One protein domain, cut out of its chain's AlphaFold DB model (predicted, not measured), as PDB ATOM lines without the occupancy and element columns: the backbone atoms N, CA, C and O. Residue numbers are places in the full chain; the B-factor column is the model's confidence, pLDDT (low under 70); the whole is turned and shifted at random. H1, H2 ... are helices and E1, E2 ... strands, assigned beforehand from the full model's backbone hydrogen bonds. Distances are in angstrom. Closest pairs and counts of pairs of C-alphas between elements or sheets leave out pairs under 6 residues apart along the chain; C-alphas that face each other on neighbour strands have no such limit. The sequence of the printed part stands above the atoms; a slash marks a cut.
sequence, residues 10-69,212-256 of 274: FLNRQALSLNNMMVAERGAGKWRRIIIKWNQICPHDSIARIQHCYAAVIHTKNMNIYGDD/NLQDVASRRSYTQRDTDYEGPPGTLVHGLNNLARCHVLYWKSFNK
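AT A GLANCE: This is residues 10 to 69 and 212 to 256 of the 274 residues of an uncharacterized protein of Neochlamydia sp. TUME1 (UniProt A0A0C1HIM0). A long, twisted hairpin, E1 and E2, makes the length; H3 crosses it, and residues 249 to 256 stick out. H1 and H2 pack on the beginning of H3, and short E3 extends the sheet. The printed part has 105 residues, with H1, E1, E2, E3, H2 and H3 in that order, class mixed; the sheet E1 E2 E3 is a meander, each strand antiparallel to the one before. It is compact, radius of gyration of the C-alphas 14.2 A, spanning 47 by 30 by 23 A.

HOW THE PARTS SIT: H1, residues 10 to 24, only just touches H3, residues 236 to 254, with 3 pairs of C-alphas within 8 A, the closest Ala 15 and Val 237, 6.4 A. E1, residues 31 to 42, and E2, residues 45 to 59, form a hairpin: N 36 and O 54, 2.9 A. E2 and E3, residues 64 to 67, form another: N 57 and O 66, 2.9 A. H2, residues 213 to 219, touches H3, closest C-alphas Ala 217 and Leu 236, 4.4 A. H3 lies over E1 and E2, height over the sheet 7.7 A. In H1 and H3 every O i to N i+4 pair is within hydrogen-bond range, in H2 2 of 3.

IN THESE COORDINATES: H1 begins at C-alpha 10 (66.250, 37.320, 129.514); H3 ends at C-alpha 254 (60.841, 21.163, 99.141). From first to last C-alpha, E2 measures 38.5 A.

THE WHOLE: Residues 70 to 211 are not printed; C-alphas 69 and 212 are 17.5 A apart. The link H2 to H3 is long. Residues 10 to 28, 217 to 221 and 254 to 256 have pLDDT under 70.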
ATOM      1  N   PHE A  10      66.088  38.736 129.222       40.00
ATOM      2  CA  PHE A  10      66.250  37.320 129.514       40.00
ATOM      3  C   PHE A  10      66.768  36.532 128.299       40.00
ATOM      4  O   PHE A  10      67.632  35.668 128.447       40.00
ATOM      5  N   LEU A  11      66.335  36.877 127.082       40.06
ATOM      6  CA  LEU A  11      66.744  36.189 125.850       40.06
ATOM      7  C   LEU A  11      68.165  36.576 125.413       40.06
ATOM      8  O   LEU A  11      68.974  35.704 125.093       40.06
ATOM      9  N   ASN A  12      68.531  37.860 125.527       43.84
ATOM     10  CA  ASN A  12      69.929  38.287 125.368       43.84
ATOM     11  C   ASN A  12      70.844  37.613 126.403       43.84
ATOM     12  O   ASN A  12      71.972  37.243 126.079       43.84
ATOM     13  N   ARG A  13      70.351  37.387 127.629       48.44
ATOM     14  CA  ARG A  13      71.068  36.608 128.645       48.44
ATOM     15  C   ARG A  13      71.202  35.136 128.271       48.44
ATOM     16  O   ARG A  13      72.268  34.589 128.517       48.44
ATOM     17  N   GLN A  14      70.206  34.502 127.652       53.50
ATOM     18  CA  GLN A  14      70.316  33.111 127.188       53.50
ATOM     19  C   GLN A  14      71.324  32.955 126.055       53.50
ATOM     20  O   GLN A  14      72.101  32.009 126.061       53.50
ATOM     21  N   ALA A  15      71.366  33.891 125.112       52.69
ATOM     22  CA  ALA A  15      72.333  33.854 124.026       52.69
ATOM     23  C   ALA A  15      73.757  34.181 124.475       52.69
ATOM     24  O   ALA A  15      74.707  33.535 124.040       52.69
ATOM     25  N   LEU A  16      73.904  35.154 125.377       55.94
ATOM     26  CA  LEU A  16      75.179  35.466 126.008       55.94
ATOM     27  C   LEU A  16      75.632  34.315 126.915       55.94
ATOM     28  O   LEU A  16      76.801  33.961 126.905       55.94
ATOM     29  N   SER A  17      74.710  33.679 127.642       62.59
ATOM     30  CA  SER A  17      74.960  32.477 128.441       62.59
ATOM     31  C   SER A  17      75.355  31.294 127.566       62.59
ATOM     32  O   SER A  17      76.328  30.626 127.887       62.59
ATOM     33  N   LEU A  18      74.672  31.068 126.440       64.31
ATOM     34  CA  LEU A  18      75.025  30.039 125.470       64.31
ATOM     35  C   LEU A  18      76.413  30.315 124.897       64.31
ATOM     36  O   LEU A  18      77.249  29.424 124.905       64.31
ATOM     37  N   ASN A  19      76.696  31.551 124.482       64.25
ATOM     38  CA  ASN A  19      78.010  31.936 123.984       64.25
ATOM     39  C   ASN A  19      79.098  31.744 125.054       64.25
ATOM     40  O   ASN A  19      80.109  31.111 124.785       64.25
ATOM     41  N   ASN A  20      78.874  32.197 126.289       66.56
ATOM     42  CA  ASN A  20      79.827  32.062 127.394       66.56
ATOM     43  C   ASN A  20      80.038  30.596 127.801       66.56
ATOM     44  O   ASN A  20      81.169  30.178 128.031       66.56
ATOM     45  N   MET A  21      78.971  29.797 127.842       65.88
ATOM     46  CA  MET A  21      79.019  28.358 128.109       65.88
ATOM     47  C   MET A  21      79.751  27.619 126.989       65.88
ATOM     48  O   MET A  21      80.592  26.768 127.253       65.88
ATOM     49  N   MET A  22      79.500  27.981 125.733       66.44
ATOM     50  CA  MET A  22      80.202  27.417 124.587       66.44
ATOM     51  C   MET A  22      81.679  27.810 124.553       66.44
ATOM     52  O   MET A  22      82.518  26.975 124.227       66.44
ATOM     53  N   VAL A  23      82.014  29.046 124.930       65.56
ATOM     54  CA  VAL A  23      83.400  29.509 125.083       65.56
ATOM     55  C   VAL A  23      84.099  28.750 126.213       65.56
ATOM     56  O   VAL A  23      85.223  28.292 126.017       65.56
ATOM     57  N   ALA A  24      83.431  28.540 127.350       65.75
ATOM     58  CA  ALA A  24      83.970  27.764 128.468       65.75
ATOM     59  C   ALA A  24      84.195  26.284 128.104       65.75
ATOM     60  O   ALA A  24      85.160  25.669 128.551       65.75
ATOM     61  N   GLU A  25      83.342  25.706 127.253       66.44
ATOM     62  CA  GLU A  25      83.425  24.303 126.825       66.44
ATOM     63  C   GLU A  25      84.180  24.087 125.501       66.44
ATOM     64  O   GLU A  25      84.220  22.961 124.988       66.44
ATOM     65  N   ARG A  26      84.805  25.133 124.943       62.56
ATOM     66  CA  ARG A  26      85.469  25.104 123.626       62.56
ATOM     67  C   ARG A  26      86.638  24.114 123.555       62.56
ATOM     68  O   ARG A  26      86.968  23.624 122.481       62.56
ATOM     69  N   GLY A  27      87.231  23.771 124.701       61.25
ATOM     70  CA  GLY A  27      88.293  22.764 124.805       61.25
ATOM     71  C   GLY A  27      87.802  21.322 124.977       61.25
ATOM     72  O   GLY A  27      88.557  20.394 124.705       61.25
ATOM     73  N   ALA A  28      86.549  21.116 125.401       69.62
ATOM     74  CA  ALA A  28      86.063  19.803 125.835       69.62
ATOM     75  C   ALA A  28      85.463  18.939 124.710       69.62
ATOM     76  O   ALA A  28      85.288  17.744 124.917       69.62
ATOM     77  N   GLY A  29      85.129  19.517 123.545       78.50
ATOM     78  CA  GLY A  29      84.577  18.762 122.406       78.50
ATOM     79  C   GLY A  29      83.244  18.076 122.704       78.50
ATOM     80  O   GLY A  29      83.063  16.903 122.399       78.50
ATOM     81  N   LYS A  30      82.309  18.786 123.345       85.12
ATOM     82  CA  LYS A  30      81.001  18.226 123.703       85.12
ATOM     83  C   LYS A  30      79.968  18.500 122.617       85.12
ATOM     84  O   LYS A  30      79.994  19.534 121.952       85.12
ATOM     85  N   TRP A  31      79.002  17.597 122.505       87.12
ATOM     86  CA  TRP A  31      77.808  17.781 121.685       87.12
ATOM     87  C   TRP A  31      76.689  18.405 122.521       87.12
ATOM     88  O   TRP A  31      76.355  17.914 123.601       87.12
ATOM     89  N   ARG A  32      76.114  19.508 122.035       86.19
ATOM     90  CA  ARG A  32      75.067  20.271 122.724       86.19
ATOM     91  C   ARG A  32      73.875  20.481 121.809       86.19
ATOM     92  O   ARG A  32      74.021  21.001 120.711       86.19
ATOM     93  N   ARG A  33      72.687  20.114 122.277       84.81
ATOM     94  CA  ARG A  33      71.433  20.430 121.592       84.81
ATOM     95  C   ARG A  33      71.050  21.881 121.872       84.81
ATOM     96  O   ARG A  33      71.117  22.319 123.019       84.81
ATOM     97  N   ILE A  34      70.625  22.599 120.844       84.31
ATOM     98  CA  ILE A  34      70.081  23.952 120.933       84.31
ATOM     99  C   ILE A  34      68.770  24.044 120.153       84.31
ATOM    100  O   ILE A  34      68.528  23.272 119.226       84.31
ATOM    101  N   ILE A  35      67.930  25.007 120.520       83.00
ATOM    102  CA  ILE A  35      66.720  25.349 119.770       83.00
ATOM    103  C   ILE A  35      66.962  26.686 119.087       83.00
ATOM    104  O   ILE A  35      67.290  27.671 119.747       83.00
ATOM    105  N   ILE A  36      66.797  26.709 117.771       84.88
ATOM    106  CA  ILE A  36      66.951  27.910 116.957       84.88
ATOM    107  C   ILE A  36      65.553  28.368 116.544       84.88
ATOM    108  O   ILE A  36      64.723  27.557 116.120       84.88
ATOM    109  N   LYS A  37      65.286  29.665 116.707       85.19
ATOM    110  CA  LYS A  37      63.960  30.261 116.536       85.19
ATOM    111  C   LYS A  37      63.941  31.262 115.389       85.19
ATOM    112  O   LYS A  37      64.926  31.942 115.121       85.19
ATOM    113  N   TRP A  38      62.791  31.375 114.738       88.69
ATOM    114  CA  TRP A  38      62.477  32.426 113.784       88.69
ATOM    115  C   TRP A  38      61.056  32.929 114.020       88.69
ATOM    116  O   TRP A  38      60.093  32.194 113.818       88.69
ATOM    117  N   ASN A  39      60.923  34.195 114.410       87.25
ATOM    118  CA  ASN A  39      59.626  34.846 114.555       87.25
ATOM    119  C   ASN A  39      59.257  35.513 113.223       87.25
ATOM    120  O   ASN A  39      59.834  36.527 112.835       87.25
ATOM    121  N   GLN A  40      58.316  34.916 112.499       88.69
ATOM    122  CA  GLN A  40      57.817  35.422 111.229       88.69
ATOM    123  C   GLN A  40      56.694  36.441 111.460       88.69
ATOM    124  O   GLN A  40      55.749  36.178 112.206       88.69
ATOM    125  N   ILE A  41      56.764  37.578 110.770       87.75
ATOM    126  CA  ILE A  41      55.687  38.573 110.705       87.75
ATOM    127  C   ILE A  41      54.638  38.091 109.696       87.75
ATOM    128  O   ILE A  41      54.979  37.748 108.559       87.75
ATOM    129  N   CYS A  42      53.366  38.043 110.097       82.31
ATOM    130  CA  CYS A  42      52.296  37.607 109.203       82.31
ATOM    131  C   CYS A  42      52.091  38.613 108.052       82.31
ATOM    132  O   CYS A  42      51.978  39.812 108.304       82.31
ATOM    133  N   PRO A  43      51.968  38.158 106.788       76.81
ATOM    134  CA  PRO A  43      51.768  39.060 105.650       76.81
ATOM    135  C   PRO A  43      50.463  39.864 105.718       76.81
ATOM    136  O   PRO A  43      50.401  40.979 105.210       76.81
ATOM    137  N   HIS A  44      49.423  39.283 106.323       81.31
ATOM    138  CA  HIS A  44      48.069  39.848 106.375       81.31
ATOM    139  C   HIS A  44      47.739  40.531 107.707       81.31
ATOM    140  O   HIS A  44      46.686  41.145 107.826       81.31
ATOM    141  N   ASP A  45      48.626  40.428 108.695       80.44
ATOM    142  CA  ASP A  45      48.456  41.039 110.009       80.44
ATOM    143  C   ASP A  45      49.837  41.385 110.578       80.44
ATOM    144  O   ASP A  45      50.593  40.516 111.015       80.44
ATOM    145  N   SER A  46      50.174  42.676 110.566       75.12
ATOM    146  CA  SER A  46      51.465  43.182 111.039       75.12
ATOM    147  C   SER A  46      51.662  43.039 112.551       75.12
ATOM    148  O   SER A  46      52.778  43.245 113.039       75.12
ATOM    149  N   ILE A  47      50.620  42.660 113.294       78.50
ATOM    150  CA  ILE A  47      50.642  42.425 114.739       78.50
ATOM    151  C   ILE A  47      50.813  40.929 115.029       78.50
ATOM    152  O   ILE A  47      51.505  40.565 115.981       78.50
ATOM    153  N   ALA A  48      50.272  40.049 114.184       78.44
ATOM    154  CA  ALA A  48      50.439  38.611 114.345       78.44
ATOM    155  C   ALA A  48      51.887  38.154 114.087       78.44
ATOM    156  O   ALA A  48      52.600  38.639 113.198       78.44
ATOM    157  N   ARG A  49      52.330  37.187 114.896       80.12
ATOM    158  CA  ARG A  49      53.648  36.553 114.811       80.12
ATOM    159  C   ARG A  49      53.480  35.042 114.773       80.12
ATOM    160  O   ARG A  49      52.723  34.486 115.562       80.12
ATOM    161  N   ILE A  50      54.218  34.381 113.886       84.50
ATOM    162  CA  ILE A  50      54.333  32.921 113.850       84.50
ATOM    163  C   ILE A  50      55.755  32.566 114.256       84.50
ATOM    164  O   ILE A  50      56.704  32.921 113.559       84.50
ATOM    165  N   GLN A  51      55.909  31.860 115.369       84.31
ATOM    166  CA  GLN A  51      57.213  31.380 115.806       84.31
ATOM    167  C   GLN A  51      57.500  30.007 115.195       84.31
ATOM    168  O   GLN A  51      56.787  29.038 115.442       84.31
ATOM    169  N   HIS A  52      58.570  29.927 114.410       83.69
ATOM    170  CA  HIS A  52      59.133  28.680 113.904       83.69
ATOM    171  C   HIS A  52      60.307  28.281 114.786       83.69
ATOM    172  O   HIS A  52      61.202  29.087 115.037       83.69
ATOM    173  N   CYS A  53      60.330  27.029 115.222       78.75
ATOM    174  CA  CYS A  53      61.417  26.472 116.016       78.75
ATOM    175  C   CYS A  53      61.938  25.222 115.321       78.75
ATOM    176  O   CYS A  53      61.154  24.410 114.835       78.75
ATOM    177  N   TYR A  54      63.253  25.036 115.321       79.75
ATOM    178  CA  TYR A  54      63.843  23.745 114.998       79.75
ATOM    179  C   TYR A  54      65.000  23.450 115.941       79.75
ATOM    180  O   TYR A  54      65.674  24.353 116.448       79.75
ATOM    181  N   ALA A  55      65.200  22.165 116.202       83.94
ATOM    182  CA  ALA A  55      66.306  21.707 117.009       83.94
ATOM    183  C   ALA A  55      67.554  21.514 116.139       83.94
ATOM    184  O   ALA A  55      67.489  21.048 114.998       83.94
ATOM    185  N   ALA A  56      68.697  21.879 116.701       87.31
ATOM    186  CA  ALA A  56      70.009  21.660 116.118       87.31
ATOM    187  C   ALA A  56      70.962  21.121 117.186       87.31
ATOM    188  O   ALA A  56      70.728  21.274 118.386       87.31
ATOM    189  N   VAL A  57      72.057  20.510 116.754       89.50
ATOM    190  CA  VAL A  57      73.134  20.068 117.640       89.50
ATOM    191  C   VAL A  57      74.413  20.781 117.236       89.50
ATOM    192  O   VAL A  57      74.727  20.873 116.054       89.50
ATOM    193  N   ILE A  58      75.152  21.295 118.211       89.81
ATOM    194  CA  ILE A  58      76.435  21.954 118.010       89.81
ATOM    195  C   ILE A  58      77.537  21.128 118.650       89.81
ATOM    196  O   ILE A  58      77.392  20.652 119.777       89.81
ATOM    197  N   HIS A  59      78.661  21.021 117.954       89.88
ATOM    198  CA  HIS A  59      79.898  20.540 118.544       89.88
ATOM    199  C   HIS A  59      80.712  21.728 119.086       89.88
ATOM    200  O   HIS A  59      81.094  22.630 118.342       89.88
ATOM    201  N   THR A  60      80.952  21.777 120.401       86.56
ATOM    202  CA  THR A  60      81.491  22.980 121.075       86.56
ATOM    203  C   THR A  60      82.936  23.302 120.711       86.56
ATOM    204  O   THR A  60      83.366  24.438 120.885       86.56
ATOM    205  N   LYS A  61      83.697  22.334 120.191       86.94
ATOM    206  CA  LYS A  61      85.094  22.550 119.793       86.94
ATOM    207  C   LYS A  61      85.204  23.269 118.452       86.94
ATOM    208  O   LYS A  61      85.879  24.289 118.348       86.94
ATOM    209  N   ASN A  62      84.541  22.745 117.423       87.19
ATOM    210  CA  ASN A  62      84.599  23.302 116.067       87.19
ATOM    211  C   ASN A  62      83.508  24.363 115.812       87.19
ATOM    212  O   ASN A  62      83.603  25.111 114.843       87.19
ATOM    213  N   MET A  63      82.508  24.468 116.697       87.44
ATOM    214  CA  MET A  63      81.349  25.361 116.593       87.44
ATOM    215  C   MET A  63      80.434  25.071 115.392       87.44
ATOM    216  O   MET A  63      79.631  25.918 115.004       87.44
ATOM    217  N   ASN A  64      80.533  23.884 114.797       90.62
ATOM    218  CA  ASN A  64      79.701  23.466 113.677       90.62
ATOM    219  C   ASN A  64      78.292  23.107 114.151       90.62
ATOM    220  O   ASN A  64      78.119  22.390 115.139       90.62
ATOM    221  N   ILE A  65      77.296  23.586 113.413       89.81
ATOM    222  CA  ILE A  65      75.872  23.372 113.656       89.81
ATOM    223  C   ILE A  65      75.394  22.247 112.742       89.81
ATOM    224  O   ILE A  65      75.591  22.295 111.531       89.81
ATOM    225  N   TYR A  66      74.709  21.267 113.306       90.12
ATOM    226  CA  TYR A  66      74.141  20.121 112.610       90.12
ATOM    227  C   TYR A  66      72.636  20.038 112.873       90.12
ATOM    228  O   TYR A  66      72.147  20.520 113.896       90.12
ATOM    229  N   GLY A  67      71.888  19.409 111.966       86.81
ATOM    230  CA  GLY A  67      70.464  19.136 112.195       86.81
ATOM    231  C   GLY A  67      70.282  18.146 113.344       86.81
ATOM    232  O   GLY A  67      71.070  17.211 113.466       86.81
ATOM    233  N   ASP A  68      69.277  18.338 114.189       85.50
ATOM    234  CA  ASP A  68      68.990  17.415 115.288       85.50
ATOM    235  C   ASP A  68      68.284  16.155 114.777       85.50
ATOM    236  O   ASP A  68      67.070  16.126 114.607       85.50
ATOM    237  N   ASP A  69      69.081  15.129 114.482       86.50
ATOM    238  CA  ASP A  69      68.593  13.804 114.117       86.50
ATOM    239  C   ASP A  69      68.514  12.919 115.366       86.50
ATOM    240  O   ASP A  69      69.434  12.899 116.195       86.50
ATOM    241  N   ASN A 212      78.497  27.201 110.551       87.62
ATOM    242  CA  ASN A 212      79.376  27.379 111.701       87.62
ATOM    243  C   ASN A 212      78.901  28.560 112.556       87.62
ATOM    244  O   ASN A 212      78.643  29.645 112.044       87.62
ATOM    245  N   LEU A 213      78.823  28.383 113.875       83.56
ATOM    246  CA  LEU A 213      78.304  29.410 114.781       83.56
ATOM    247  C   LEU A 213      79.107  30.725 114.731       83.56
ATOM    248  O   LEU A 213      78.535  31.799 114.908       83.56
ATOM    249  N   GLN A 214      80.413  30.658 114.457       80.19
ATOM    250  CA  GLN A 214      81.269  31.845 114.313       80.19
ATOM    251  C   GLN A 214      80.947  32.616 113.021       80.19
ATOM    252  O   GLN A 214      80.912  33.850 113.009       80.19
ATOM    253  N   ASP A 215      80.648  31.889 111.944       80.31
ATOM    254  CA  ASP A 215      80.248  32.466 110.659       80.31
ATOM    255  C   ASP A 215      78.831  33.052 110.726       80.31
ATOM    256  O   ASP A 215      78.558  34.095 110.132       80.31
ATOM    257  N   VAL A 216      77.934  32.425 111.491       80.75
ATOM    258  CA  VAL A 216      76.550  32.881 111.682       80.75
ATOM    259  C   VAL A 216      76.499  34.290 112.276       80.75
ATOM    260  O   VAL A 216      75.735  35.125 111.790       80.75
ATOM    261  N   ALA A 217      77.337  34.581 113.274       69.56
ATOM    262  CA  ALA A 217      77.386  35.901 113.902       69.56
ATOM    263  C   ALA A 217      77.930  36.996 112.959       69.56
ATOM    264  O   ALA A 217      77.470  38.135 113.006       69.56
ATOM    265  N   SER A 218      78.885  36.656 112.085       67.88
ATOM    266  CA  SER A 218      79.618  37.630 111.263       67.88
ATOM    267  C   SER A 218      79.040  37.839 109.856       67.88
ATOM    268  O   SER A 218      78.989  38.970 109.377       67.88
ATOM    269  N   ARG A 219      78.583  36.776 109.179       67.19
ATOM    270  CA  ARG A 219      78.149  36.819 107.766       67.19
ATOM    271  C   ARG A 219      76.655  37.063 107.573       67.19
ATOM    272  O   ARG A 219      76.245  37.544 106.520       67.19
ATOM    273  N   ARG A 220      75.820  36.699 108.550       67.56
ATOM    274  CA  ARG A 220      74.350  36.731 108.431       67.56
ATOM    275  C   ARG A 220      73.731  37.860 109.252       67.56
ATOM    276  O   ARG A 220      72.732  37.660 109.929       67.56
ATOM    277  N   SER A 221      74.304  39.057 109.191       66.50
ATOM    278  CA  SER A 221      73.845  40.234 109.945       66.50
ATOM    279  C   SER A 221      72.768  41.070 109.234       66.50
ATOM    280  O   SER A 221      72.355  42.100 109.755       66.50
ATOM    281  N   TYR A 222      72.270  40.653 108.068       77.75
ATOM    282  CA  TYR A 222      71.245  41.405 107.335       77.75
ATOM    283  C   TYR A 222      69.846  41.262 107.955       77.75
ATOM    284  O   TYR A 222      69.543  40.275 108.622       77.75
ATOM    285  N   THR A 223      68.973  42.236 107.716       84.06
ATOM    286  CA  THR A 223      67.579  42.245 108.186       84.06
ATOM    287  C   THR A 223      66.614  41.887 107.058       84.06
ATOM    288  O   THR A 223      66.710  42.431 105.959       84.06
ATOM    289  N   GLN A 224      65.655  41.012 107.335       85.88
ATOM    290  CA  GLN A 224      64.563  40.630 106.442       85.88
ATOM    291  C   GLN A 224      63.237  41.220 106.929       85.88
ATOM    292  O   GLN A 224      62.967  41.252 108.125       85.88
ATOM    293  N   ARG A 225      62.396  41.681 105.995       86.00
ATOM    294  CA  ARG A 225      61.127  42.366 106.318       86.00
ATOM    295  C   ARG A 225      60.084  41.461 106.969       86.00
ATOM    296  O   ARG A 225      59.210  41.946 107.669       86.00
ATOM    297  N   ASP A 226      60.155  40.165 106.698       86.19
ATOM    298  CA  ASP A 226      59.227  39.148 107.200       86.19
ATOM    299  C   ASP A 226      59.646  38.579 108.561       86.19
ATOM    300  O   ASP A 226      59.062  37.600 109.021       86.19
ATOM    301  N   THR A 227      60.685  39.141 109.181       86.12
ATOM    302  CA  THR A 227      61.333  38.567 110.356       86.12
ATOM    303  C   THR A 227      61.404  39.576 111.481       86.12
ATOM    304  O   THR A 227      61.949  40.665 111.323       86.12
ATOM    305  N   ASP A 228      60.890  39.167 112.633       88.94
ATOM    306  CA  ASP A 228      61.058  39.869 113.892       88.94
ATOM    307  C   ASP A 228      62.323  39.334 114.580       88.94
ATOM    308  O   ASP A 228      62.393  38.167 114.990       88.94
ATOM    309  N   TYR A 229      63.381  40.144 114.590       84.38
ATOM    310  CA  TYR A 229      64.700  39.721 115.058       84.38
ATOM    311  C   TYR A 229      64.834  39.851 116.568       84.38
ATOM    312  O   TYR A 229      64.575  40.901 117.154       84.38
ATOM    313  N   GLU A 230      65.342  38.790 117.185       77.75
ATOM    314  CA  GLU A 230      65.809  38.826 118.562       77.75
ATOM    315  C   GLU A 230      67.266  39.321 118.547       77.75
ATOM    316  O   GLU A 230      68.163  38.660 118.025       77.75
ATOM    317  N   GLY A 231      67.505  40.519 119.081       75.69
ATOM    318  CA  GLY A 231      68.840  41.124 119.161       75.69
ATOM    319  C   GLY A 231      69.227  42.014 117.965       75.69
ATOM    320  O   GLY A 231      68.605  41.961 116.905       75.69
ATOM    321  N   PRO A 232      70.226  42.901 118.138       78.81
ATOM    322  CA  PRO A 232      70.666  43.799 117.075       78.81
ATOM    323  C   PRO A 232      71.460  43.066 115.972       78.81
ATOM    324  O   PRO A 232      72.072  42.023 116.242       78.81
ATOM    325  N   PRO A 233      71.519  43.635 114.751       80.56
ATOM    326  CA  PRO A 233      72.362  43.142 113.664       80.56
ATOM    327  C   PRO A 233      73.810  42.896 114.100       80.56
ATOM    328  O   PRO A 233      74.394  43.697 114.825       80.56
ATOM    329  N   GLY A 234      74.391  41.782 113.648       75.38
ATOM    330  CA  GLY A 234      75.765  41.384 113.994       75.38
ATOM    331  C   GLY A 234      75.899  40.627 115.318       75.38
ATOM    332  O   GLY A 234      77.002  40.235 115.689       75.38
ATOM    333  N   THR A 235      74.795  40.380 116.029       80.31
ATOM    334  CA  THR A 235      74.794  39.468 117.180       80.31
ATOM    335  C   THR A 235      74.558  38.022 116.762       80.31
ATOM    336  O   THR A 235      73.970  37.735 115.717       80.31
ATOM    337  N   LEU A 236      74.988  37.091 117.616       82.69
ATOM    338  CA  LEU A 236      74.779  35.664 117.395       82.69
ATOM    339  C   LEU A 236      73.291  35.309 117.253       82.69
ATOM    340  O   LEU A 236      72.935  34.535 116.371       82.69
ATOM    341  N   VAL A 237      72.427  35.897 118.086       83.25
ATOM    342  CA  VAL A 237      70.972  35.660 118.040       83.25
ATOM    343  C   VAL A 237      70.401  36.103 116.706       83.25
ATOM    344  O   VAL A 237      69.732  35.327 116.035       83.25
ATOM    345  N   HIS A 238      70.771  37.300 116.254       84.25
ATOM    346  CA  HIS A 238      70.357  37.809 114.951       84.25
ATOM    347  C   HIS A 238      70.762  36.863 113.812       84.25
ATOM    348  O   HIS A 238      69.955  36.534 112.938       84.25
ATOM    349  N   GLY A 239      72.007  36.381 113.839       85.75
ATOM    350  CA  GLY A 239      72.503  35.399 112.878       85.75
ATOM    351  C   GLY A 239      71.729  34.078 112.925       85.75
ATOM    352  O   GLY A 239      71.396  33.521 111.875       85.75
ATOM    353  N   LEU A 240      71.403  33.589 114.124       88.00
ATOM    354  CA  LEU A 240      70.616  32.375 114.341       88.00
ATOM    355  C   LEU A 240      69.177  32.523 113.825       88.00
ATOM    356  O   LEU A 240      68.683  31.607 113.169       88.00
ATOM    357  N   ASN A 241      68.544  33.686 113.998       88.44
ATOM    358  CA  ASN A 241      67.232  33.984 113.414       88.44
ATOM    359  C   ASN A 241      67.282  33.934 111.879       88.44
ATOM    360  O   ASN A 241      66.406  33.352 111.235       88.44
ATOM    361  N   ASN A 242      68.338  34.488 111.273       87.69
ATOM    362  CA  ASN A 242      68.553  34.395 109.829       87.69
ATOM    363  C   ASN A 242      68.799  32.963 109.355       87.69
ATOM    364  O   ASN A 242      68.282  32.556 108.312       87.69
ATOM    365  N   LEU A 243      69.584  32.191 110.105       88.50
ATOM    366  CA  LEU A 243      69.813  30.781 109.814       88.50
ATOM    367  C   LEU A 243      68.496  29.996 109.850       88.50
ATOM    368  O   LEU A 243      68.200  29.272 108.899       88.50
ATOM    369  N   ALA A 244      67.681  30.215 110.883       88.38
ATOM    370  CA  ALA A 244      66.374  29.593 111.035       88.38
ATOM    371  C   ALA A 244      65.427  29.920 109.894       88.38
ATOM    372  O   ALA A 244      64.862  29.014 109.283       88.38
ATOM    373  N   ARG A 245      65.313  31.203 109.547       88.25
ATOM    374  CA  ARG A 245      64.532  31.644 108.395       88.25
ATOM    375  C   ARG A 245      64.953  30.920 107.121       88.25
ATOM    376  O   ARG A 245      64.109  30.357 106.425       88.25
ATOM    377  N   CYS A 246      66.250  30.922 106.805       84.56
ATOM    378  CA  CYS A 246      66.766  30.252 105.612       84.56
ATOM    379  C   CYS A 246      66.430  28.757 105.610       84.56
ATOM    380  O   CYS A 246      66.005  28.235 104.582       84.56
ATOM    381  N   HIS A 247      66.598  28.086 106.749       82.56
ATOM    382  CA  HIS A 247      66.350  26.655 106.875       82.56
ATOM    383  C   HIS A 247      64.861  26.308 106.720       82.56
ATOM    384  O   HIS A 247      64.509  25.419 105.947       82.56
ATOM    385  N   VAL A 248      63.969  27.046 107.390       82.75
ATOM    386  CA  VAL A 248      62.515  26.833 107.310       82.75
ATOM    387  C   VAL A 248      61.989  27.123 105.904       82.75
ATOM    388  O   VAL A 248      61.198  26.344 105.375       82.75
ATOM    389  N   LEU A 249      62.428  28.215 105.269       83.50
ATOM    390  CA  LEU A 249      62.018  28.541 103.899       83.50
ATOM    391  C   LEU A 249      62.525  27.509 102.890       83.50
ATOM    392  O   LEU A 249      61.773  27.116 101.998       83.50
ATOM    393  N   TYR A 250      63.766  27.040 103.049       79.00
ATOM    394  CA  TYR A 250      64.297  25.939 102.253       79.00
ATOM    395  C   TYR A 250      63.404  24.705 102.403       79.00
ATOM    396  O   TYR A 250      62.880  24.214 101.409       79.00
ATOM    397  N   TRP A 251      63.123  24.268 103.630       73.06
ATOM    398  CA  TRP A 251      62.299  23.086 103.882       73.06
ATOM    399  C   TRP A 251      60.880  23.204 103.299       73.06
ATOM    400  O   TRP A 251      60.439  22.318 102.568       73.06
ATOM    401  N   LYS A 252      60.210  24.350 103.491       75.38
ATOM    402  CA  LYS A 252      58.898  24.645 102.879       75.38
ATOM    403  C   LYS A 252      58.927  24.579 101.348       75.38
ATOM    404  O   LYS A 252      57.956  24.150 100.735       75.38
ATOM    405  N   SER A 253      60.027  24.999 100.720       74.94
ATOM    406  CA  SER A 253      60.163  24.956  99.257       74.94
ATOM    407  C   SER A 253      60.246  23.528  98.699       74.94
ATOM    408  O   SER A 253      59.769  23.286  97.589       74.94
ATOM    409  N   PHE A 254      60.790  22.588  99.480       64.31
ATOM    410  CA  PHE A 254      60.841  21.163  99.141       64.31
ATOM    411  C   PHE A 254      59.519  20.457  99.456       64.31
ATOM    412  O   PHE A 254      59.025  19.682  98.637       64.31
ATOM    413  N   ASN A 255      58.886  20.801 100.579       56.72
ATOM    414  CA  ASN A 255      57.612  20.234 101.009       56.72
ATOM    415  C   ASN A 255      56.414  21.068 100.537       56.72
ATOM    416  O   ASN A 255      55.562  21.459 101.334       56.72
ATOM    417  N   LYS A 256      56.270  21.272  99.217       53.16
ATOM    418  CA  LYS A 256      55.093  21.944  98.613       53.16
ATOM    419  C   LYS A 256      53.731  21.309  98.973       53.16
ATOM    420  O   LYS A 256      52.701  21.855  98.590       53.16
TER     421      LYS A 256